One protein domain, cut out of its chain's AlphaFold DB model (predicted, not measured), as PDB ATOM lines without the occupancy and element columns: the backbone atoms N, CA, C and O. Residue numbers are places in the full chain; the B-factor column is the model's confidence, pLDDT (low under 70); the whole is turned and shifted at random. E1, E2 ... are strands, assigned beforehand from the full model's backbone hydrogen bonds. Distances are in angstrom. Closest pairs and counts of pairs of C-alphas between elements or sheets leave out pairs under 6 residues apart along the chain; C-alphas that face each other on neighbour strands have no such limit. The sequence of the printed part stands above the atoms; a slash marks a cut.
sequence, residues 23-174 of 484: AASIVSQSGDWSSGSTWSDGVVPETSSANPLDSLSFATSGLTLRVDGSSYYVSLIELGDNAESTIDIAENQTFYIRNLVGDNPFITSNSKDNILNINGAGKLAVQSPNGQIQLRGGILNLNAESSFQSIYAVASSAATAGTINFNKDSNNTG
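Overview. This is residues 23 to 174 of the 484 residues of an uncharacterized protein of Coraliomargarita sp. CAG:312 (UniProt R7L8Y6). The chain is wound as a solenoid of stacked turns with three walls, each wall a parallel sheet; successive turns run through E2, E3, E4, then E5, E6, E7, then E8, E9, E10, then E11, E12, E13, and last E14, E15, E16. E1 lies beside E2 at one end of the stack, where the long stretch of residues 28 to 55 loops outside the named strands. The printed part has 152 residues, no named helix and 16 named strands, E1 to E16 in order along the chain. The sheets run E3 E6 E9 E12 E15, E1 E2 E5 E8 E11 and E4 E7 E10 E13; the class is all strand, though only 65 residues are in named elements. The whole is compact, with a radius of gyration of the C-alphas of 14.0 A and spans of 38 by 31 by 29 A.

Along the chain. One sheet holds E3, residues 63 to 67, 13.0 A long; E6, 84 to 89, 16.5 A; E9, 115 to 120, 16.0 A; E12, 139 to 142; and E15, 163 to 166. The second holds E1, 25 to 27; E2, 56 to 58; E5, 77 to 79; E8, 105 to 109, 10.1 A; and E11, 132 to 134. The third holds E4, 72 to 74; E7, 94 to 98, 12.2 A; E10, 123 to 127, 12.7 A; and E13, 145 to 148. E14, 151 to 153, and E16, 170 to 172, pair with no named strand. C-alpha 25 is at (-49.491, -78.529, 54.778), C-alpha 84 at (-58.308, -75.014, 40.397) and C-alpha 172 at (-52.917, -100.373, 37.872).

Arrangement. E6 and E9 are parallel at 20 degrees, with N 87 and O 117 2.8 A apart, within hydrogen-bond range. On the other side of E6, E3 is parallel to it, with N 67 and O 88 at 2.8 A. Residues 31 to 32 pair, parallel, with residues 65 to 66 of E3. This sheet and that of E1 E2 E5 E8 E11 form a sandwich, two sheets face to face, 9.6 A centre to centre, with strands at 51 degrees. In the second sheet E5 and E8 are parallel, with N 79 and O 108 at 2.9 A. In the third E7 and E10 are parallel, with N 97 and O 125 at 2.9 A. E4 runs on into E5 at 63 degrees, and E13 into E14 at 83 degrees. The closest C-alphas of E11 and E14, those of Gln 132 and Tyr 152, are 4.7 A apart; those of E13 and E16, Ser 146 and Ser 170, 4.6 A.

Size, cuts and confidence. The two C-alphas farthest apart, those of Asn 92 and Ser 157, are 39.6 A apart. The printed part has no cut. The link E1 to E2, 28 residues, is long. Mean pLDDT of the printed part is 89.6; residue 23, residues 100 to 103 and residues 155 to 160 are under 70.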
ATOM      1  N   ALA A  23     -48.071 -82.424  60.198       64.69
ATOM      2  CA  ALA A  23     -49.356 -81.749  60.165       64.69
ATOM      3  C   ALA A  23     -49.744 -81.361  58.730       64.69
ATOM      4  O   ALA A  23     -48.885 -81.224  57.860       64.69
ATOM      5  N   ALA A  24     -51.043 -81.152  58.497       77.62
ATOM      6  CA  ALA A  24     -51.586 -80.630  57.243       77.62
ATOM      7  C   ALA A  24     -50.733 -79.474  56.688       77.62
ATOM      8  O   ALA A  24     -50.516 -78.482  57.384       77.62
ATOM      9  N   SER A  25     -50.265 -79.586  55.442       86.56
ATOM     10  CA  SER A  25     -49.491 -78.529  54.778       86.56
ATOM     11  C   SER A  25     -50.314 -77.838  53.698       86.56
ATOM     12  O   SER A  25     -51.100 -78.464  52.979       86.56
ATOM     13  N   ILE A  26     -50.119 -76.525  53.582       91.62
ATOM     14  CA  ILE A  26     -50.864 -75.664  52.665       91.62
ATOM     15  C   ILE A  26     -49.882 -75.001  51.701       91.62
ATOM     16  O   ILE A  26     -48.976 -74.276  52.118       91.62
ATOM     17  N   VAL A  27     -50.090 -75.219  50.404       94.75
ATOM     18  CA  VAL A  27     -49.392 -74.496  49.337       94.75
ATOM     19  C   VAL A  27     -49.947 -73.075  49.299       94.75
ATOM     20  O   VAL A  27     -51.121 -72.872  48.984       94.75
ATOM     21  N   SER A  28     -49.126 -72.089  49.651       94.25
ATOM     22  CA  SER A  28     -49.526 -70.678  49.744       94.25
ATOM     23  C   SER A  28     -49.197 -69.885  48.479       94.25
ATOM     24  O   SER A  28     -49.867 -68.897  48.178       94.25
ATOM     25  N   GLN A  29     -48.205 -70.341  47.715       95.50
ATOM     26  CA  GLN A  29     -47.806 -69.780  46.429       95.50
ATOM     27  C   GLN A  29     -47.273 -70.876  45.503       95.50
ATOM     28  O   GLN A  29     -46.812 -71.919  45.958       95.50
ATOM     29  N   SER A  30     -47.312 -70.627  44.195       97.88
ATOM     30  CA  SER A  30     -46.755 -71.558  43.216       97.88
ATOM     31  C   SER A  30     -45.236 -71.658  43.356       97.88
ATOM     32  O   SER A  30     -44.555 -70.635  43.459       97.88
ATOM     33  N   GLY A  31     -44.699 -72.873  43.308       97.75
ATOM     34  CA  GLY A  31     -43.268 -73.108  43.474       97.75
ATOM     35  C   GLY A  31     -42.911 -74.583  43.623       97.75
ATOM     36  O   GLY A  31     -43.775 -75.460  43.571       97.75
ATOM     37  N   ASP A  32     -41.617 -74.836  43.795       98.00
ATOM     38  CA  ASP A  32     -41.068 -76.174  44.020       98.00
ATOM     39  C   ASP A  32     -41.389 -76.671  45.431       98.00
ATOM     40  O   ASP A  32     -41.381 -75.892  46.390       98.00
ATOM     41  N   TRP A  33     -41.610 -77.978  45.579       97.44
ATOM     42  CA  TRP A  33     -41.787 -78.623  46.879       97.44
ATOM     43  C   TRP A  33     -40.598 -78.334  47.799       97.44
ATOM     44  O   TRP A  33     -40.787 -78.030  48.975       97.44
ATOM     45  N   SER A  34     -39.372 -78.382  47.270       96.31
ATOM     46  CA  SER A  34     -38.138 -78.126  48.025       96.31
ATOM     47  C   SER A  34     -37.958 -76.675  48.504       96.31
ATOM     48  O   SER A  34     -37.036 -76.391  49.272       96.31
ATOM     49  N   SER A  35     -38.816 -75.742  48.078       97.00
ATOM     50  CA  SER A  35     -38.715 -74.327  48.425       97.00
ATOM     51  C   SER A  35     -39.598 -73.988  49.620       97.00
ATOM     52  O   SER A  35     -40.820 -74.069  49.541       97.00
ATOM     53  N   GLY A  36     -38.992 -73.509  50.713       95.00
ATOM     54  CA  GLY A  36     -39.734 -73.062  51.903       95.00
ATOM     55  C   GLY A  36     -40.770 -71.981  51.591       95.00
ATOM     56  O   GLY A  36     -41.819 -71.925  52.217       95.00
ATOM     57  N   SER A  37     -40.526 -71.167  50.560       96.25
ATOM     58  CA  SER A  37     -41.458 -70.116  50.149       96.25
ATOM     59  C   SER A  37     -42.793 -70.648  49.609       96.25
ATOM     60  O   SER A  37     -43.784 -69.938  49.696       96.25
ATOM     61  N   THR A  38     -42.842 -71.879  49.089       96.94
ATOM     62  CA  THR A  38     -44.058 -72.534  48.564       96.94
ATOM     63  C   THR A  38     -45.099 -72.805  49.660       96.94
ATOM     64  O   THR A  38     -46.300 -72.866  49.386       96.94
ATOM     65  N   TRP A  39     -44.646 -72.952  50.906       95.69
ATOM     66  CA  TRP A  39     -45.440 -73.425  52.040       95.69
ATOM     67  C   TRP A  39     -45.903 -72.270  52.931       95.69
ATOM     68  O   TRP A  39     -45.189 -71.286  53.133       95.69
ATOM     69  N   SER A  40     -47.117 -72.362  53.479       92.75
ATOM     70  CA  SER A  40     -47.734 -71.287  54.272       92.75
ATOM     71  C   SER A  40     -46.977 -70.906  55.546       92.75
ATOM     72  O   SER A  40     -47.058 -69.760  55.982       92.75
ATOM     73  N   ASP A  41     -46.268 -71.854  56.154       91.00
ATOM     74  CA  ASP A  41     -45.467 -71.665  57.368       91.00
ATOM     75  C   ASP A  41     -43.976 -71.416  57.075       91.00
ATOM     76  O   ASP A  41     -43.191 -71.188  57.995       91.00
ATOM     77  N   GLY A  42     -43.582 -71.420  55.797       91.81
ATOM     78  CA  GLY A  42     -42.194 -71.275  55.373       91.81
ATOM     79  C   GLY A  42     -41.344 -72.543  55.525       91.81
ATOM     80  O   GLY A  42     -40.140 -72.487  55.255       91.81
ATOM     81  N   VAL A  43     -41.924 -73.663  55.972       91.88
ATOM     82  CA  VAL A  43     -41.213 -74.911  56.279       91.88
ATOM     83  C   VAL A  43     -41.476 -75.938  55.182       91.88
ATOM     84  O   VAL A  43     -42.611 -76.202  54.813       91.88
ATOM     85  N   VAL A  44     -40.409 -76.534  54.650       93.69
ATOM     86  CA  VAL A  44     -40.522 -77.607  53.654       93.69
ATOM     87  C   VAL A  44     -40.935 -78.907  54.353       93.69
ATOM     88  O   VAL A  44     -40.193 -79.357  55.229       93.69
ATOM     89  N   PRO A  45     -42.049 -79.557  53.965       91.62
ATOM     90  CA  PRO A  45     -42.461 -80.824  54.550       91.62
ATOM     91  C   PRO A  45     -41.445 -81.931  54.263       91.62
ATOM     92  O   PRO A  45     -41.197 -82.295  53.105       91.62
ATOM     93  N   GLU A  46     -40.890 -82.510  55.327       90.38
ATOM     94  CA  GLU A  46     -40.052 -83.703  55.255       90.38
ATOM     95  C   GLU A  46     -40.942 -84.946  55.227       90.38
ATOM     96  O   GLU A  46     -41.594 -85.294  56.210       90.38
ATOM     97  N   THR A  47     -40.980 -85.641  54.092       92.50
ATOM     98  CA  THR A  47     -41.856 -86.806  53.915       92.50
ATOM     99  C   THR A  47     -41.066 -88.044  53.519       92.50
ATOM    100  O   THR A  47     -39.954 -87.982  52.995       92.50
ATOM    101  N   SER A  48     -41.627 -89.210  53.822       91.38
ATOM    102  CA  SER A  48     -41.068 -90.501  53.430       91.38
ATOM    103  C   SER A  48     -42.181 -91.535  53.304       91.38
ATOM    104  O   SER A  48     -43.303 -91.316  53.754       91.38
ATOM    105  N   SER A  49     -41.871 -92.716  52.774       89.62
ATOM    106  CA  SER A  49     -42.850 -93.806  52.709       89.62
ATOM    107  C   SER A  49     -43.363 -94.260  54.083       89.62
ATOM    108  O   SER A  49     -44.431 -94.863  54.160       89.62
ATOM    109  N   ALA A  50     -42.578 -94.055  55.148       88.88
ATOM    110  CA  ALA A  50     -42.971 -94.388  56.518       88.88
ATOM    111  C   ALA A  50     -43.762 -93.252  57.180       88.88
ATOM    112  O   ALA A  50     -44.650 -93.529  57.977       88.88
ATOM    113  N   ASN A  51     -43.459 -92.007  56.803       88.38
ATOM    114  CA  ASN A  51     -44.053 -90.790  57.349       88.38
ATOM    115  C   ASN A  51     -44.528 -89.889  56.193       88.38
ATOM    116  O   ASN A  51     -43.846 -88.912  55.861       88.38
ATOM    117  N   PRO A  52     -45.632 -90.242  55.506       90.75
ATOM    118  CA  PRO A  52     -46.260 -89.339  54.548       90.75
ATOM    119  C   PRO A  52     -46.770 -88.076  55.258       90.75
ATOM    120  O   PRO A  52     -47.038 -88.096  56.456       90.75
ATOM    121  N   LEU A  53     -46.911 -86.980  54.518       91.19
ATOM    122  CA  LEU A  53     -47.641 -85.796  54.967       91.19
ATOM    123  C   LEU A  53     -49.126 -86.143  55.152       91.19
ATOM    124  O   LEU A  53     -49.725 -86.709  54.238       91.19
ATOM    125  N   ASP A  54     -49.735 -85.791  56.289       88.50
ATOM    126  CA  ASP A  54     -51.121 -86.175  56.595       88.50
ATOM    127  C   ASP A  54     -52.125 -85.631  55.573       88.50
ATOM    128  O   ASP A  54     -52.957 -86.380  55.058       88.50
ATOM    129  N   SER A  55     -52.021 -84.348  55.224       90.50
ATOM    130  CA  SER A  55     -52.806 -83.764  54.138       90.50
ATOM    131  C   SER A  55     -52.071 -82.640  53.412       90.50
ATOM    132  O   SER A  55     -51.301 -81.882  54.003       90.50
ATOM    133  N   LEU A  56     -52.326 -82.545  52.108       93.88
ATOM    134  CA  LEU A  56     -51.879 -81.480  51.220       93.88
ATOM    135  C   LEU A  56     -53.095 -80.692  50.731       93.88
ATOM    136  O   LEU A  56     -54.030 -81.274  50.179       93.88
ATOM    137  N   SER A  57     -53.058 -79.373  50.883       94.00
ATOM    138  CA  SER A  57     -54.092 -78.469  50.379       94.00
ATOM    139  C   SER A  57     -53.477 -77.230  49.728       94.00
ATOM    140  O   SER A  57     -52.270 -76.993  49.805       94.00
ATOM    141  N   PHE A  58     -54.315 -76.435  49.073       93.56
ATOM    142  CA  PHE A  58     -53.924 -75.190  48.418       93.56
ATOM    143  C   PHE A  58     -54.621 -74.024  49.116       93.56
ATOM    144  O   PHE A  58     -55.761 -74.153  49.556       93.56
ATOM    145  N   ALA A  59     -53.948 -72.887  49.263       91.81
ATOM    146  CA  ALA A  59     -54.532 -71.733  49.944       91.81
ATOM    147  C   ALA A  59     -55.547 -70.986  49.067       91.81
ATOM    148  O   ALA A  59     -56.478 -70.378  49.587       91.81
ATOM    149  N   THR A  60     -55.325 -70.984  47.749       90.69
ATOM    150  CA  THR A  60     -56.155 -70.288  46.757       90.69
ATOM    151  C   THR A  60     -56.156 -71.041  45.422       90.69
ATOM    152  O   THR A  60     -55.348 -71.947  45.203       90.69
ATOM    153  N   SER A  61     -57.064 -70.659  44.521       92.69
ATOM    154  CA  SER A  61     -57.132 -71.185  43.153       92.69
ATOM    155  C   SER A  61     -55.942 -70.741  42.283       92.69
ATOM    156  O   SER A  61     -55.401 -69.652  42.467       92.69
ATOM    157  N   GLY A  62     -55.575 -71.556  41.292       93.62
ATOM    158  CA  GLY A  62     -54.541 -71.267  40.290       93.62
ATOM    159  C   GLY A  62     -53.107 -71.566  40.740       93.62
ATOM    160  O   GLY A  62     -52.156 -71.254  40.023       93.62
ATOM    161  N   LEU A  63     -52.933 -72.168  41.917       96.19
ATOM    162  CA  LEU A  63     -51.618 -72.518  42.443       96.19
ATOM    163  C   LEU A  63     -51.065 -73.793  41.796       96.19
ATOM    164  O   LEU A  63     -51.796 -74.746  41.518       96.19
ATOM    165  N   THR A  64     -49.749 -73.803  41.575       97.75
ATOM    166  CA  THR A  64     -49.003 -74.958  41.059       97.75
ATOM    167  C   THR A  64     -47.908 -75.364  42.036       97.75
ATOM    168  O   THR A  64     -46.972 -74.601  42.268       97.75
ATOM    169  N   LEU A  65     -48.004 -76.581  42.563       98.12
ATOM    170  CA  LEU A  65     -46.934 -77.229  43.312       98.12
ATOM    171  C   LEU A  65     -46.094 -78.070  42.354       98.12
ATOM    172  O   LEU A  65     -46.591 -79.043  41.785       98.12
ATOM    173  N   ARG A  66     -44.820 -77.724  42.187       98.25
ATOM    174  CA  ARG A  66     -43.885 -78.507  41.383       98.25
ATOM    175  C   ARG A  66     -43.191 -79.556  42.249       98.25
ATOM    176  O   ARG A  66     -42.530 -79.231  43.228       98.25
ATOM    177  N   VAL A  67     -43.338 -80.826  41.881       98.00
ATOM    178  CA  VAL A  67     -42.675 -81.963  42.532       98.00
ATOM    179  C   VAL A  67     -41.323 -82.160  41.854       98.00
ATOM    180  O   VAL A  67     -41.220 -82.796  40.806       98.00
ATOM    181  N   ASP A  68     -40.286 -81.580  42.447       96.94
ATOM    182  CA  ASP A  68     -38.908 -81.545  41.948       96.94
ATOM    183  C   ASP A  68     -38.007 -82.669  42.505       96.94
ATOM    184  O   ASP A  68     -36.816 -82.724  42.204       96.94
ATOM    185  N   GLY A  69     -38.584 -83.610  43.264       92.69
ATOM    186  CA  GLY A  69     -37.897 -84.743  43.889       92.69
ATOM    187  C   GLY A  69     -38.766 -86.007  43.983       92.69
ATOM    188  O   GLY A  69     -39.983 -85.960  43.838       92.69
ATOM    189  N   SER A  70     -38.138 -87.163  44.234       79.44
ATOM    190  CA  SER A  70     -38.788 -88.492  44.190       79.44
ATOM    191  C   SER A  70     -39.211 -89.055  45.552       79.44
ATOM    192  O   SER A  70     -39.662 -90.195  45.630       79.44
ATOM    193  N   SER A  71     -39.053 -88.287  46.630       83.88
ATOM    194  CA  SER A  71     -39.335 -88.735  48.003       83.88
ATOM    195  C   SER A  71     -40.496 -87.974  48.635       83.88
ATOM    196  O   SER A  71     -40.526 -87.818  49.851       83.88
ATOM    197  N   TYR A  72     -41.433 -87.478  47.825       94.94
ATOM    198  CA  TYR A  72     -42.573 -86.706  48.312       94.94
ATOM    199  C   TYR A  72     -43.809 -87.587  48.441       94.94
ATOM    200  O   TYR A  72     -44.309 -88.130  47.453       94.94
ATOM    201  N   TYR A  73     -44.261 -87.744  49.685       94.56
ATOM    202  CA  TYR A  73     -45.351 -88.629  50.076       94.56
ATOM    203  C   TYR A  73     -46.440 -87.842  50.796       94.56
ATOM    204  O   TYR A  73     -46.160 -87.168  51.784       94.56
ATOM    205  N   VAL A  74     -47.686 -87.997  50.358       94.06
ATOM    206  CA  VAL A  74     -48.877 -87.480  51.051       94.06
ATOM    207  C   VAL A  74     -49.857 -88.611  51.341       94.06
ATOM    208  O   VAL A  74     -49.886 -89.603  50.619       94.06
ATOM    209  N   SER A  75     -50.683 -88.478  52.371       91.69
ATOM    210  CA  SER A  75     -51.768 -89.422  52.668       91.69
ATOM    211  C   SER A  75     -53.083 -88.997  52.013       91.69
ATOM    212  O   SER A  75     -53.861 -89.850  51.582       91.69
ATOM    213  N   LEU A  76     -53.309 -87.684  51.914       91.06
ATOM    214  CA  LEU A  76     -54.534 -87.071  51.413       91.06
ATOM    215  C   LEU A  76     -54.220 -85.782  50.644       91.06
ATOM    216  O   LEU A  76     -53.425 -84.963  51.096       91.06
ATOM    217  N   ILE A  77     -54.892 -85.578  49.515       93.12
ATOM    218  CA  ILE A  77     -55.031 -84.267  48.875       93.12
ATOM    219  C   ILE A  77     -56.441 -83.762  49.151       93.12
ATOM    220  O   ILE A  77     -57.416 -84.428  48.799       93.12
ATOM    221  N   GLU A  78     -56.545 -82.586  49.755       89.69
ATOM    222  CA  GLU A  78     -57.814 -81.959  50.099       89.69
ATOM    223  C   GLU A  78     -58.002 -80.669  49.297       89.69
ATOM    224  O   GLU A  78     -57.316 -79.663  49.498       89.69
ATOM    225  N   LEU A  79     -58.957 -80.705  48.368       86.38
ATOM    226  CA  LEU A  79     -59.413 -79.529  47.643       86.38
ATOM    227  C   LEU A  79     -60.496 -78.843  48.489       86.38
ATOM    228  O   LEU A  79     -61.643 -79.297  48.538       86.38
ATOM    229  N   GLY A  80     -60.100 -77.772  49.182       76.25
ATOM    230  CA  GLY A  80     -61.016 -76.819  49.821       76.25
ATOM    231  C   GLY A  80     -61.771 -75.973  48.786       76.25
ATOM    232  O   GLY A  80     -61.940 -76.404  47.653       76.25
ATOM    233  N   ASP A  81     -62.165 -74.742  49.122       75.56
ATOM    234  CA  ASP A  81     -62.929 -73.839  48.228       75.56
ATOM    235  C   ASP A  81     -62.107 -73.266  47.042       75.56
ATOM    236  O   ASP A  81     -62.334 -72.147  46.574       75.56
ATOM    237  N   ASN A  82     -61.118 -74.015  46.551       74.62
ATOM    238  CA  ASN A  82     -60.188 -73.606  45.508       74.62
ATOM    239  C   ASN A  82     -60.589 -74.230  44.175       74.62
ATOM    240  O   ASN A  82     -60.395 -75.424  43.953       74.62
ATOM    241  N   ALA A  83     -61.093 -73.393  43.269       79.75
ATOM    242  CA  ALA A  83     -61.634 -73.848  41.992       79.75
ATOM    243  C   ALA A  83     -60.616 -74.601  41.110       79.75
ATOM    244  O   ALA A  83     -60.998 -75.498  40.372       79.75
ATOM    245  N   GLU A  84     -59.317 -74.304  41.186       94.50
ATOM    246  CA  GLU A  84     -58.308 -75.014  40.397       94.50
ATOM    247  C   GLU A  84     -56.975 -75.123  41.140       94.50
ATOM    248  O   GLU A  84     -56.487 -74.158  41.726       94.50
ATOM    249  N   SER A  85     -56.358 -76.301  41.132       95.75
ATOM    250  CA  SER A  85     -55.042 -76.549  41.725       95.75
ATOM    251  C   SER A  85     -54.247 -77.522  40.866       95.75
ATOM    252  O   SER A  85     -54.805 -78.459  40.292       95.75
ATOM    253  N   THR A  86     -52.938 -77.306  40.770       97.88
ATOM    254  CA  THR A  86     -52.052 -78.122  39.935       97.88
ATOM    255  C   THR A  86     -50.909 -78.708  40.754       97.88
ATOM    256  O   THR A  86     -50.258 -78.008  41.527       97.88
ATOM    257  N   ILE A  87     -50.634 -79.992  40.540       98.44
ATOM    258  CA  ILE A  87     -49.398 -80.654  40.951       98.44
ATOM    259  C   ILE A  87     -48.641 -81.003  39.669       98.44
ATOM    260  O   ILE A  87     -49.114 -81.820  38.885       98.44
ATOM    261  N   ASP A  88     -47.499 -80.361  39.435       98.50
ATOM    262  CA  ASP A  88     -46.657 -80.563  38.250       98.50
ATOM    263  C   ASP A  88     -45.451 -81.439  38.602       98.50
ATOM    264  O   ASP A  88     -44.562 -81.030  39.349       98.50
ATOM    265  N   ILE A  89     -45.427 -82.673  38.103       98.56
ATOM    266  CA  ILE A  89     -44.415 -83.668  38.460       98.56
ATOM    267  C   ILE A  89     -43.250 -83.580  37.479       98.56
ATOM    268  O   ILE A  89     -43.393 -83.882  36.290       98.56
ATOM    269  N   ALA A  90     -42.079 -83.173  37.972       97.75
ATOM    270  CA  ALA A  90     -40.899 -83.023  37.134       97.75
ATOM    271  C   ALA A  90     -40.461 -84.363  36.515       97.75
ATOM    272  O   ALA A  90     -40.746 -85.448  37.028       97.75
ATOM    273  N   GLU A  91     -39.747 -84.281  35.394       96.94
ATOM    274  CA  GLU A  91     -39.245 -85.453  34.675       96.94
ATOM    275  C   GLU A  91     -38.414 -86.366  35.594       96.94
ATOM    276  O   GLU A  91     -37.624 -85.901  36.423       96.94
ATOM    277  N   ASN A  92     -38.595 -87.679  35.441       95.31
ATOM    278  CA  ASN A  92     -37.964 -88.714  36.265       95.31
ATOM    279  C   ASN A  92     -38.303 -88.646  37.766       95.31
ATOM    280  O   ASN A  92     -37.684 -89.363  38.551       95.31
ATOM    281  N   GLN A  93     -39.279 -87.826  38.174       97.50
ATOM    282  CA  GLN A  93     -39.781 -87.801  39.544       97.50
ATOM    283  C   GLN A  93     -41.065 -88.614  39.680       97.50
ATOM    284  O   GLN A  93     -41.816 -88.827  38.725       97.50
ATOM    285  N   THR A  94     -41.321 -89.082  40.899       97.31
ATOM    286  CA  THR A  94     -42.592 -89.708  41.261       97.31
ATOM    287  C   THR A  94     -43.166 -89.013  42.482       97.31
ATOM    288  O   THR A  94     -42.500 -88.920  43.512       97.31
ATOM    289  N   PHE A  95     -44.411 -88.562  42.368       97.75
ATOM    290  CA  PHE A  95     -45.190 -88.078  43.496       97.75
ATOM    291  C   PHE A  95     -46.029 -89.221  44.062       97.75
ATOM    292  O   PHE A  95     -46.751 -89.897  43.321       97.75
ATOM    293  N   TYR A  96     -45.927 -89.458  45.368       96.44
ATOM    294  CA  TYR A  96     -46.586 -90.582  46.013       96.44
ATOM    295  C   TYR A  96     -47.771 -90.129  46.853       96.44
ATOM    296  O   TYR A  96     -47.645 -89.274  47.727       96.44
ATOM    297  N   ILE A  97     -48.901 -90.803  46.662       94.25
ATOM    298  CA  ILE A  97     -49.990 -90.789  47.632       94.25
ATOM    299  C   ILE A  97     -49.993 -92.145  48.328       94.25
ATOM    300  O   ILE A  97     -50.180 -93.175  47.680       94.25
ATOM    301  N   ARG A  98     -49.756 -92.180  49.635       90.69
ATOM    302  CA  ARG A  98     -49.674 -93.410  50.419       90.69
ATOM    303  C   ARG A  98     -50.602 -93.314  51.615       90.69
ATOM    304  O   ARG A  98     -50.264 -92.718  52.628       90.69
ATOM    305  N   ASN A  99     -51.747 -93.975  51.501       77.12
ATOM    306  CA  ASN A  99     -52.706 -94.092  52.587       77.12
ATOM    307  C   ASN A  99     -52.723 -95.544  53.081       77.12
ATOM    308  O   ASN A  99     -53.187 -96.445  52.379       77.12
ATOM    309  N   LEU A 100     -52.150 -95.761  54.271       66.31
ATOM    310  CA  LEU A 100     -52.000 -97.079  54.900       66.31
ATOM    311  C   LEU A 100     -53.220 -97.494  55.737       66.31
ATOM    312  O   LEU A 100     -53.248 -98.617  56.242       66.31
ATOM    313  N   VAL A 101     -54.214 -96.615  55.906       62.25
ATOM    314  CA  VAL A 101     -55.331 -96.824  56.834       62.25
ATOM    315  C   VAL A 101     -56.646 -96.975  56.069       62.25
ATOM    316  O   VAL A 101     -57.305 -95.993  55.746       62.25
ATOM    317  N   GLY A 102     -57.056 -98.228  55.851       61.75
ATOM    318  CA  GLY A 102     -58.427 -98.605  55.483       61.75
ATOM    319  C   GLY A 102     -58.995 -97.934  54.226       61.75
ATOM    320  O   GLY A 102     -58.275 -97.666  53.267       61.75
ATOM    321  N   ASP A 103     -60.307 -97.685  54.253       67.00
ATOM    322  CA  ASP A 103     -61.101 -97.130  53.144       67.00
ATOM    323  C   ASP A 103     -61.091 -95.587  53.122       67.00
ATOM    324  O   ASP A 103     -62.028 -94.945  52.642       67.00
ATOM    325  N   ASN A 104     -60.060 -94.967  53.703       79.19
ATOM    326  CA  ASN A 104     -59.974 -93.516  53.785       79.19
ATOM    327  C   ASN A 104     -59.788 -92.897  52.391       79.19
ATOM    328  O   ASN A 104     -59.108 -93.470  51.528       79.19
ATOM    329  N   PRO A 105     -60.366 -91.707  52.148       86.12
ATOM    330  CA  PRO A 105     -60.121 -91.010  50.906       86.12
ATOM    331  C   PRO A 105     -58.664 -90.554  50.829       86.12
ATOM    332  O   PRO A 105     -58.035 -90.234  51.838       86.12
ATOM    333  N   PHE A 106     -58.130 -90.531  49.615       89.12
ATOM    334  CA  PHE A 106     -56.796 -90.008  49.322       89.12
ATOM    335  C   PHE A 106     -56.843 -88.768  48.420       89.12
ATOM    336  O   PHE A 106     -55.867 -88.025  48.341       89.12
ATOM    337  N   ILE A 107     -57.989 -88.512  47.783       90.69
ATOM    338  CA  ILE A 107     -58.342 -87.231  47.168       90.69
ATOM    339  C   ILE A 107     -59.761 -86.886  47.610       90.69
ATOM    340  O   ILE A 107     -60.691 -87.671  47.390       90.69
ATOM    341  N   THR A 108     -59.930 -85.708  48.200       89.31
ATOM    342  CA  THR A 108     -61.233 -85.140  48.544       89.31
ATOM    343  C   THR A 108     -61.414 -83.779  47.890       89.31
ATOM    344  O   THR A 108     -60.467 -83.026  47.682       89.31
ATOM    345  N   SER A 109     -62.661 -83.459  47.579       87.19
ATOM    346  CA  SER A 109     -63.092 -82.127  47.187       87.19
ATOM    347  C   SER A 109     -64.367 -81.765  47.931       87.19
ATOM    348  O   SER A 109     -65.222 -82.625  48.166       87.19
ATOM    349  N   ASN A 110     -64.499 -80.496  48.309       82.56
ATOM    350  CA  ASN A 110     -65.684 -79.972  48.980       82.56
ATOM    351  C   ASN A 110     -66.691 -79.290  48.026       82.56
ATOM    352  O   ASN A 110     -67.817 -79.029  48.448       82.56
ATOM    353  N   SER A 111     -66.319 -79.051  46.761       83.56
ATOM    354  CA  SER A 111     -67.111 -78.301  45.779       83.56
ATOM    355  C   SER A 111     -67.106 -78.950  44.392       83.56
ATOM    356  O   SER A 111     -66.160 -79.636  43.995       83.56
ATOM    357  N   LYS A 112     -68.173 -78.688  43.628       84.19
ATOM    358  CA  LYS A 112     -68.317 -79.117  42.231       84.19
ATOM    359  C   LYS A 112     -67.400 -78.366  41.264       84.19
ATOM    360  O   LYS A 112     -67.131 -78.853  40.174       84.19
ATOM    361  N   ASP A 113     -66.959 -77.176  41.661       85.62
ATOM    362  CA  ASP A 113     -66.168 -76.289  40.810       85.62
ATOM    363  C   ASP A 113     -64.661 -76.543  40.970       85.62
ATOM    364  O   ASP A 113     -63.867 -75.930  40.269       85.62
ATOM    365  N   ASN A 114     -64.267 -77.443  41.878       91.19
ATOM    366  CA  ASN A 114     -62.869 -77.760  42.141       91.19
ATOM    367  C   ASN A 114     -62.284 -78.659  41.051       91.19
ATOM    368  O   ASN A 114     -62.843 -79.706  40.714       91.19
ATOM    369  N   ILE A 115     -61.101 -78.288  40.577       95.38
ATOM    370  CA  ILE A 115     -60.329 -79.011  39.574       95.38
ATOM    371  C   ILE A 115     -58.941 -79.297  40.147       95.38
ATOM    372  O   ILE A 115     -58.226 -78.380  40.550       95.38
ATOM    373  N   LEU A 116     -58.537 -80.565  40.149       97.19
ATOM    374  CA  LEU A 116     -57.164 -80.976  40.428       97.19
ATOM    375  C   LEU A 116     -56.504 -81.471  39.146       97.19
ATOM    376  O   LEU A 116     -56.919 -82.478  38.572       97.19
ATOM    377  N   ASN A 117     -55.446 -80.782  38.735       98.25
ATOM    378  CA  ASN A 117     -54.604 -81.170  37.616       98.25
ATOM    379  C   ASN A 117     -53.335 -81.852  38.131       98.25
ATOM    380  O   ASN A 117     -52.539 -81.243  38.845       98.25
ATOM    381  N   ILE A 118     -53.122 -83.101  37.737       98.44
ATOM    382  CA  ILE A 118     -51.854 -83.803  37.924       98.44
ATOM    383  C   ILE A 118     -51.113 -83.755  36.591       98.44
ATOM    384  O   ILE A 118     -51.465 -84.477  35.661       98.44
ATOM    385  N   ASN A 119     -50.125 -82.872  36.494       98.12
ATOM    386  CA  ASN A 119     -49.379 -82.547  35.283       98.12
ATOM    387  C   ASN A 119     -47.935 -83.051  35.358       98.12
ATOM    388  O   ASN A 119     -47.485 -83.578  36.376       98.12
ATOM    389  N   GLY A 120     -47.209 -82.849  34.262       95.88
ATOM    390  CA  GLY A 120     -45.765 -83.019  34.205       95.88
ATOM    391  C   GLY A 120     -45.317 -84.279  33.475       95.88
ATOM    392  O   GLY A 120     -46.122 -85.084  33.006       95.88
ATOM    393  N   ALA A 121     -43.999 -84.409  33.333       96.19
ATOM    394  CA  ALA A 121     -43.348 -85.538  32.663       96.19
ATOM    395  C   ALA A 121     -42.973 -86.677  33.629       96.19
ATOM    396  O   ALA A 121     -42.474 -87.713  33.194       96.19
ATOM    397  N   GLY A 122     -43.154 -86.474  34.935       97.12
ATOM    398  CA  GLY A 122     -43.007 -87.518  35.942       97.12
ATOM    399  C   GLY A 122     -44.267 -88.369  36.104       97.12
ATOM    400  O   GLY A 122     -45.132 -88.422  35.228       97.12
ATOM    401  N   LYS A 123     -44.368 -89.047  37.250       97.62
ATOM    402  CA  LYS A 123     -45.417 -90.037  37.524       97.62
ATOM    403  C   LYS A 123     -46.149 -89.797  38.845       97.62
ATOM    404  O   LYS A 123     -45.520 -89.542  39.870       97.62
ATOM    405  N   LEU A 124     -47.466 -89.997  38.857       97.62
ATOM    406  CA  LEU A 124     -48.253 -90.163  40.083       97.62
ATOM    407  C   LEU A 124     -48.319 -91.643  40.489       97.62
ATOM    408  O   LEU A 124     -48.743 -92.497  39.708       97.62
ATOM    409  N   ALA A 125     -47.975 -91.963  41.734       96.31
ATOM    410  CA  ALA A 125     -48.100 -93.315  42.276       96.31
ATOM    411  C   ALA A 125     -48.974 -93.340  43.537       96.31
ATOM    412  O   ALA A 125     -48.574 -92.868  44.599       96.31
ATOM    413  N   VAL A 126     -50.154 -93.957  43.439       94.31
ATOM    414  CA  VAL A 126     -51.094 -94.108  44.555       94.31
ATOM    415  C   VAL A 126     -50.991 -95.510  45.151       94.31
ATOM    416  O   VAL A 126     -51.432 -96.505  44.574       94.31
ATOM    417  N   GLN A 127     -50.408 -95.575  46.342       92.00
ATOM    418  CA  GLN A 127     -50.203 -96.769  47.156       92.00
ATOM    419  C   GLN A 127     -51.278 -96.834  48.245       92.00
ATOM    420  O   GLN A 127     -51.004 -96.610  49.426       92.00
ATOM    421  N   SER A 128     -52.518 -97.090  47.830       85.81
ATOM    422  CA  SER A 128     -53.648 -97.277  48.739       85.81
ATOM    423  C   SER A 128     -54.520 -98.450  48.272       85.81
ATOM    424  O   SER A 128     -55.202 -98.334  47.251       85.81
ATOM    425  N   PRO A 129     -54.497 -99.605  48.966       79.25
ATOM    426  CA  PRO A 129     -55.170-100.821  48.503       79.25
ATOM    427  C   PRO A 129     -56.695-100.694  48.437       79.25
ATOM    428  O   PRO A 129     -57.300-101.318  47.565       79.25
ATOM    429  N   ASN A 130     -57.286 -99.873  49.311       77.00
ATOM    430  CA  ASN A 130     -58.728 -99.610  49.387       77.00
ATOM    431  C   ASN A 130     -59.057 -98.106  49.370       77.00
ATOM    432  O   ASN A 130     -60.130 -97.690  49.798       77.00
ATOM    433  N   GLY A 131     -58.124 -97.283  48.893       76.31
ATOM    434  CA  GLY A 131     -58.259 -95.834  48.942       76.31
ATOM    435  C   GLY A 131     -59.429 -95.316  48.116       76.31
ATOM    436  O   GLY A 131     -59.712 -95.821  47.023       76.31
ATOM    437  N   GLN A 132     -60.076 -94.268  48.627       85.75
ATOM    438  CA  GLN A 132     -61.212 -93.641  47.961       85.75
ATOM    439  C   GLN A 132     -60.870 -92.311  47.277       85.75
ATOM    440  O   GLN A 132     -60.038 -91.534  47.747       85.75
ATOM    441  N   ILE A 133     -61.588 -92.014  46.198       88.94
ATOM    442  CA  ILE A 133     -61.679 -90.680  45.600       88.94
ATOM    443  C   ILE A 133     -63.074 -90.122  45.902       88.94
ATOM    444  O   ILE A 133     -64.084 -90.777  45.634       88.94
ATOM    445  N   GLN A 134     -63.141 -88.905  46.445       88.44
ATOM    446  CA  GLN A 134     -64.396 -88.237  46.798       88.44
ATOM    447  C   GLN A 134     -64.433 -86.814  46.232       88.44
ATOM    448  O   GLN A 134     -64.008 -85.868  46.887       88.44
ATOM    449  N   LEU A 135     -64.964 -86.644  45.018       86.62
ATOM    450  CA  LEU A 135     -64.863 -85.359  44.305       86.62
ATOM    451  C   LEU A 135     -66.015 -84.371  44.546       86.62
ATOM    452  O   LEU A 135     -65.875 -83.209  44.186       86.62
ATOM    453  N   ARG A 136     -67.157 -84.795  45.104       84.75
ATOM    454  CA  ARG A 136     -68.342 -83.930  45.335       84.75
ATOM    455  C   ARG A 136     -68.698 -82.991  44.156       84.75
ATOM    456  O   ARG A 136     -69.190 -81.886  44.365       84.75
ATOM    457  N   GLY A 137     -68.475 -83.451  42.924       83.50
ATOM    458  CA  GLY A 137     -68.806 -82.752  41.680       83.50
ATOM    459  C   GLY A 137     -67.578 -82.244  40.936       83.50
ATOM    460  O   GLY A 137     -67.673 -81.973  39.745       83.50
ATOM    461  N   GLY A 138     -66.441 -82.151  41.627       90.88
ATOM    462  CA  GLY A 138     -65.179 -81.685  41.074       90.88
ATOM    463  C   GLY A 138     -64.570 -82.631  40.042       90.88
ATOM    464  O   GLY A 138     -65.081 -83.724  39.759       90.88
ATOM    465  N   ILE A 139     -63.440 -82.199  39.493       94.38
ATOM    466  CA  ILE A 139     -62.756 -82.833  38.368       94.38
ATOM    467  C   ILE A 139     -61.329 -83.203  38.773       94.38
ATOM    468  O   ILE A 139     -60.576 -82.373  39.275       94.38
ATOM    469  N   LEU A 140     -60.939 -84.447  38.507       96.56
ATOM    470  CA  LEU A 140     -59.557 -84.914  38.580       96.56
ATOM    471  C   LEU A 140     -59.024 -85.144  37.165       96.56
ATOM    472  O   LEU A 140     -59.492 -86.041  36.465       96.56
ATOM    473  N   ASN A 141     -58.017 -84.370  36.767       98.44
ATOM    474  CA  ASN A 141     -57.307 -84.530  35.502       98.44
ATOM    475  C   ASN A 141     -55.954 -85.205  35.733       98.44
ATOM    476  O   ASN A 141     -55.076 -84.651  36.392       98.44
ATOM    477  N   LEU A 142     -55.767 -86.390  35.155       98.50
ATOM    478  CA  LEU A 142     -54.508 -87.130  35.159       98.50
ATOM    479  C   LEU A 142     -53.790 -86.883  33.824       98.50
ATOM    480  O   LEU A 142     -53.965 -87.629  32.860       98.50
ATOM    481  N   ASN A 143     -53.024 -85.792  33.764       98.50
ATOM    482  CA  ASN A 143     -52.233 -85.349  32.607       98.50
ATOM    483  C   ASN A 143     -50.767 -85.821  32.653       98.50
ATOM    484  O   ASN A 143     -49.999 -85.515  31.741       98.50
ATOM    485  N   ALA A 144     -50.388 -86.555  33.696       98.00
ATOM    486  CA  ALA A 144     -49.126 -87.271  33.847       98.00
ATOM    487  C   ALA A 144     -49.396 -88.777  33.937       98.00
ATOM    488  O   ALA A 144     -50.515 -89.188  34.256       98.00
ATOM    489  N   GLU A 145     -48.380 -89.602  33.677       98.06
ATOM    490  CA  GLU A 145     -48.510 -91.049  33.873       98.06
ATOM    491  C   GLU A 145     -48.922 -91.368  35.313       98.06
ATOM    492  O   GLU A 145     -48.456 -90.737  36.270       98.06
ATOM    493  N   SER A 146     -49.768 -92.382  35.485       97.50
ATOM    494  CA  SER A 146     -50.257 -92.762  36.807       97.50
ATOM    495  C   SER A 146     -50.209 -94.262  37.079       97.50
ATOM    496  O   SER A 146     -50.189 -95.112  36.189       97.50
ATOM    497  N   SER A 147     -50.182 -94.625  38.355       96.44
ATOM    498  CA  SER A 147     -50.422 -96.001  38.786       96.44
ATOM    499  C   SER A 147     -51.150 -96.021  40.112       96.44
ATOM    500  O   SER A 147     -50.700 -95.384  41.066       96.44
ATOM    501  N   PHE A 148     -52.220 -96.802  40.180       94.19
ATOM    502  CA  PHE A 148     -53.041 -96.961  41.366       94.19
ATOM    503  C   PHE A 148     -53.019 -98.411  41.834       94.19
ATOM    504  O   PHE A 148     -53.143 -99.349  41.038       94.19
ATOM    505  N   GLN A 149     -52.897 -98.596  43.147       91.88
ATOM    506  CA  GLN A 149     -53.108 -99.904  43.749       91.88
ATOM    507  C   GLN A 149     -54.581-100.314  43.675       91.88
ATOM    508  O   GLN A 149     -54.842-101.451  43.333       91.88
ATOM    509  N   SER A 150     -55.522 -99.404  43.928       88.62
ATOM    510  CA  SER A 150     -56.949 -99.525  43.597       88.62
ATOM    511  C   SER A 150     -57.551 -98.122  43.477       88.62
ATOM    512  O   SER A 150     -56.972 -97.158  43.981       88.62
ATOM    513  N   ILE A 151     -58.719 -98.008  42.845       88.31
ATOM    514  CA  ILE A 151     -59.534 -96.790  42.845       88.31
ATOM    515  C   ILE A 151     -60.961 -97.155  43.235       88.31
ATOM    516  O   ILE A 151     -61.638 -97.892  42.515       88.31
ATOM    517  N   TYR A 152     -61.434 -96.573  44.333       89.00
ATOM    518  CA  TYR A 152     -62.840 -96.603  44.716       89.00
ATOM    519  C   TYR A 152     -63.401 -95.184  44.683       89.00
ATOM    520  O   TYR A 152     -63.075 -94.353  45.522       89.00
ATOM    521  N   ALA A 153     -64.253 -94.890  43.710       86.81
ATOM    522  CA  ALA A 153     -64.951 -93.614  43.626       86.81
ATOM    523  C   ALA A 153     -66.443 -93.890  43.791       86.81
ATOM    524  O   ALA A 153     -67.169 -94.066  42.819       86.81
ATOM    525  N   VAL A 154     -66.899 -94.011  45.036       71.31
ATOM    526  CA  VAL A 154     -68.297 -94.328  45.357       71.31
ATOM    527  C   VAL A 154     -68.925 -93.104  46.009       71.31
ATOM    528  O   VAL A 154     -68.330 -92.496  46.899       71.31
ATOM    529  N   ALA A 155     -70.113 -92.708  45.552       64.06
ATOM    530  CA  ALA A 155     -70.840 -91.608  46.171       64.06
ATOM    531  C   ALA A 155     -71.160 -91.950  47.638       64.06
ATOM    532  O   ALA A 155     -71.817 -92.952  47.919       64.06
ATOM    533  N   SER A 156     -70.709 -91.113  48.575       57.91
ATOM    534  CA  SER A 156     -71.249 -91.107  49.936       57.91
ATOM    535  C   SER A 156     -72.565 -90.326  49.946       57.91
ATOM    536  O   SER A 156     -72.813 -89.501  49.066       57.91
ATOM    537  N   SER A 157     -73.414 -90.537  50.955       54.75
ATOM    538  CA  SER A 157     -74.698 -89.829  51.111       54.75
ATOM    539  C   SER A 157     -74.585 -88.292  51.146       54.75
ATOM    540  O   SER A 157     -75.602 -87.610  51.073       54.75
ATOM    541  N   ALA A 158     -73.364 -87.748  51.232       50.31
ATOM    542  CA  ALA A 158     -73.046 -86.323  51.255       50.31
ATOM    543  C   ALA A 158     -72.350 -85.796  49.974       50.31
ATOM    544  O   ALA A 158     -71.933 -84.638  49.962       50.31
ATOM    545  N   ALA A 159     -72.183 -86.606  48.917       56.69
ATOM    546  CA  ALA A 159     -71.410 -86.246  47.722       56.69
ATOM    547  C   ALA A 159     -72.221 -86.386  46.415       56.69
ATOM    548  O   ALA A 159     -72.540 -87.491  45.983       56.69
ATOM    549  N   THR A 160     -72.501 -85.270  45.736       62.59
ATOM    550  CA  THR A 160     -72.933 -85.238  44.325       62.59
ATOM    551  C   THR A 160     -71.713 -85.561  43.466       62.59
ATOM    552  O   THR A 160     -70.805 -84.752  43.452       62.59
ATOM    553  N   ALA A 161     -71.574 -86.746  42.876       75.69
ATOM    554  CA  ALA A 161     -70.268 -87.213  42.389       75.69
ATOM    555  C   ALA A 161     -69.669 -86.453  41.179       75.69
ATOM    556  O   ALA A 161     -70.299 -85.554  40.633       75.69
ATOM    557  N   GLY A 162     -68.405 -86.754  40.844       90.62
ATOM    558  CA  GLY A 162     -67.544 -85.925  39.986       90.62
ATOM    559  C   GLY A 162     -66.972 -86.624  38.750       90.62
ATOM    560  O   GLY A 162     -67.465 -87.662  38.313       90.62
ATOM    561  N   THR A 163     -65.913 -86.047  38.184       94.31
ATOM    562  CA  THR A 163     -65.309 -86.504  36.919       94.31
ATOM    563  C   THR A 163     -63.843 -86.892  37.097       94.31
ATOM    564  O   THR A 163     -63.079 -86.152  37.712       94.31
ATOM    565  N   ILE A 164     -63.435 -88.027  36.530       96.81
ATOM    566  CA  ILE A 164     -62.037 -88.470  36.461       96.81
ATOM    567  C   ILE A 164     -61.640 -88.581  34.986       96.81
ATOM    568  O   ILE A 164     -62.269 -89.316  34.226       96.81
ATOM    569  N   ASN A 165     -60.583 -87.874  34.594       98.44
ATOM    570  CA  ASN A 165     -60.070 -87.844  33.228       98.44
ATOM    571  C   ASN A 165     -58.665 -88.450  33.176       98.44
ATOM    572  O   ASN A 165     -57.735 -87.911  33.777       98.44
ATOM    573  N   PHE A 166     -58.501 -89.536  32.424       98.56
ATOM    574  CA  PHE A 166     -57.194 -90.082  32.066       98.56
ATOM    575  C   PHE A 166     -56.734 -89.482  30.734       98.56
ATOM    576  O   PHE A 166     -57.240 -89.853  29.674       98.56
ATOM    577  N   ASN A 167     -55.761 -88.571  30.800       98.62
ATOM    578  CA  ASN A 167     -55.140 -87.920  29.639       98.62
ATOM    579  C   ASN A 167     -53.721 -88.456  29.350       98.62
ATOM    580  O   ASN A 167     -53.090 -88.067  28.366       98.62
ATOM    581  N   LYS A 168     -53.233 -89.366  30.200       98.56
ATOM    582  CA  LYS A 168     -51.998 -90.145  30.061       98.56
ATOM    583  C   LYS A 168     -52.200 -91.564  30.579       98.56
ATOM    584  O   LYS A 168     -53.183 -91.853  31.262       98.56
ATOM    585  N   ASP A 169     -51.258 -92.435  30.227       98.56
ATOM    586  CA  ASP A 169     -51.320 -93.857  30.542       98.56
ATOM    587  C   ASP A 169     -51.396 -94.119  32.046       98.56
ATOM    588  O   ASP A 169     -50.724 -93.475  32.859       98.56
ATOM    589  N   SER A 170     -52.198 -95.122  32.412       97.88
ATOM    590  CA  SER A 170     -52.318 -95.583  33.788       97.88
ATOM    591  C   SER A 170     -52.203 -97.095  33.891       97.88
ATOM    592  O   SER A 170     -53.012 -97.830  33.327       97.88
ATOM    593  N   ASN A 171     -51.245 -97.557  34.694       96.00
ATOM    594  CA  ASN A 171     -50.977 -98.981  34.906       96.00
ATOM    595  C   ASN A 171     -51.266 -99.373  36.354       96.00
ATOM    596  O   ASN A 171     -50.564 -98.948  37.274       96.00
ATOM    597  N   ASN A 172     -52.307-100.179  36.558       94.12
ATOM    598  CA  ASN A 172     -52.917-100.373  37.872       94.12
ATOM    599  C   ASN A 172     -52.910-101.842  38.300       94.12
ATOM    600  O   ASN A 172     -53.039-102.750  37.479       94.12
ATOM    601  N   THR A 173     -52.769-102.088  39.602       91.31
ATOM    602  CA  THR A 173     -52.592-103.445  40.154       91.31
ATOM    603  C   THR A 173     -53.789-103.965  40.942       91.31
ATOM    604  O   THR A 173     -53.768-105.102  41.422       91.31
ATOM    605  N   GLY A 174     -54.848-103.174  41.069       87.56
ATOM    606  CA  GLY A 174     -56.049-103.573  41.787       87.56
ATOM    607  C   GLY A 174     -57.308-102.921  41.250       87.56
ATOM    608  O   GLY A 174     -57.353-102.460  40.115       87.56
TER     609      GLY A 174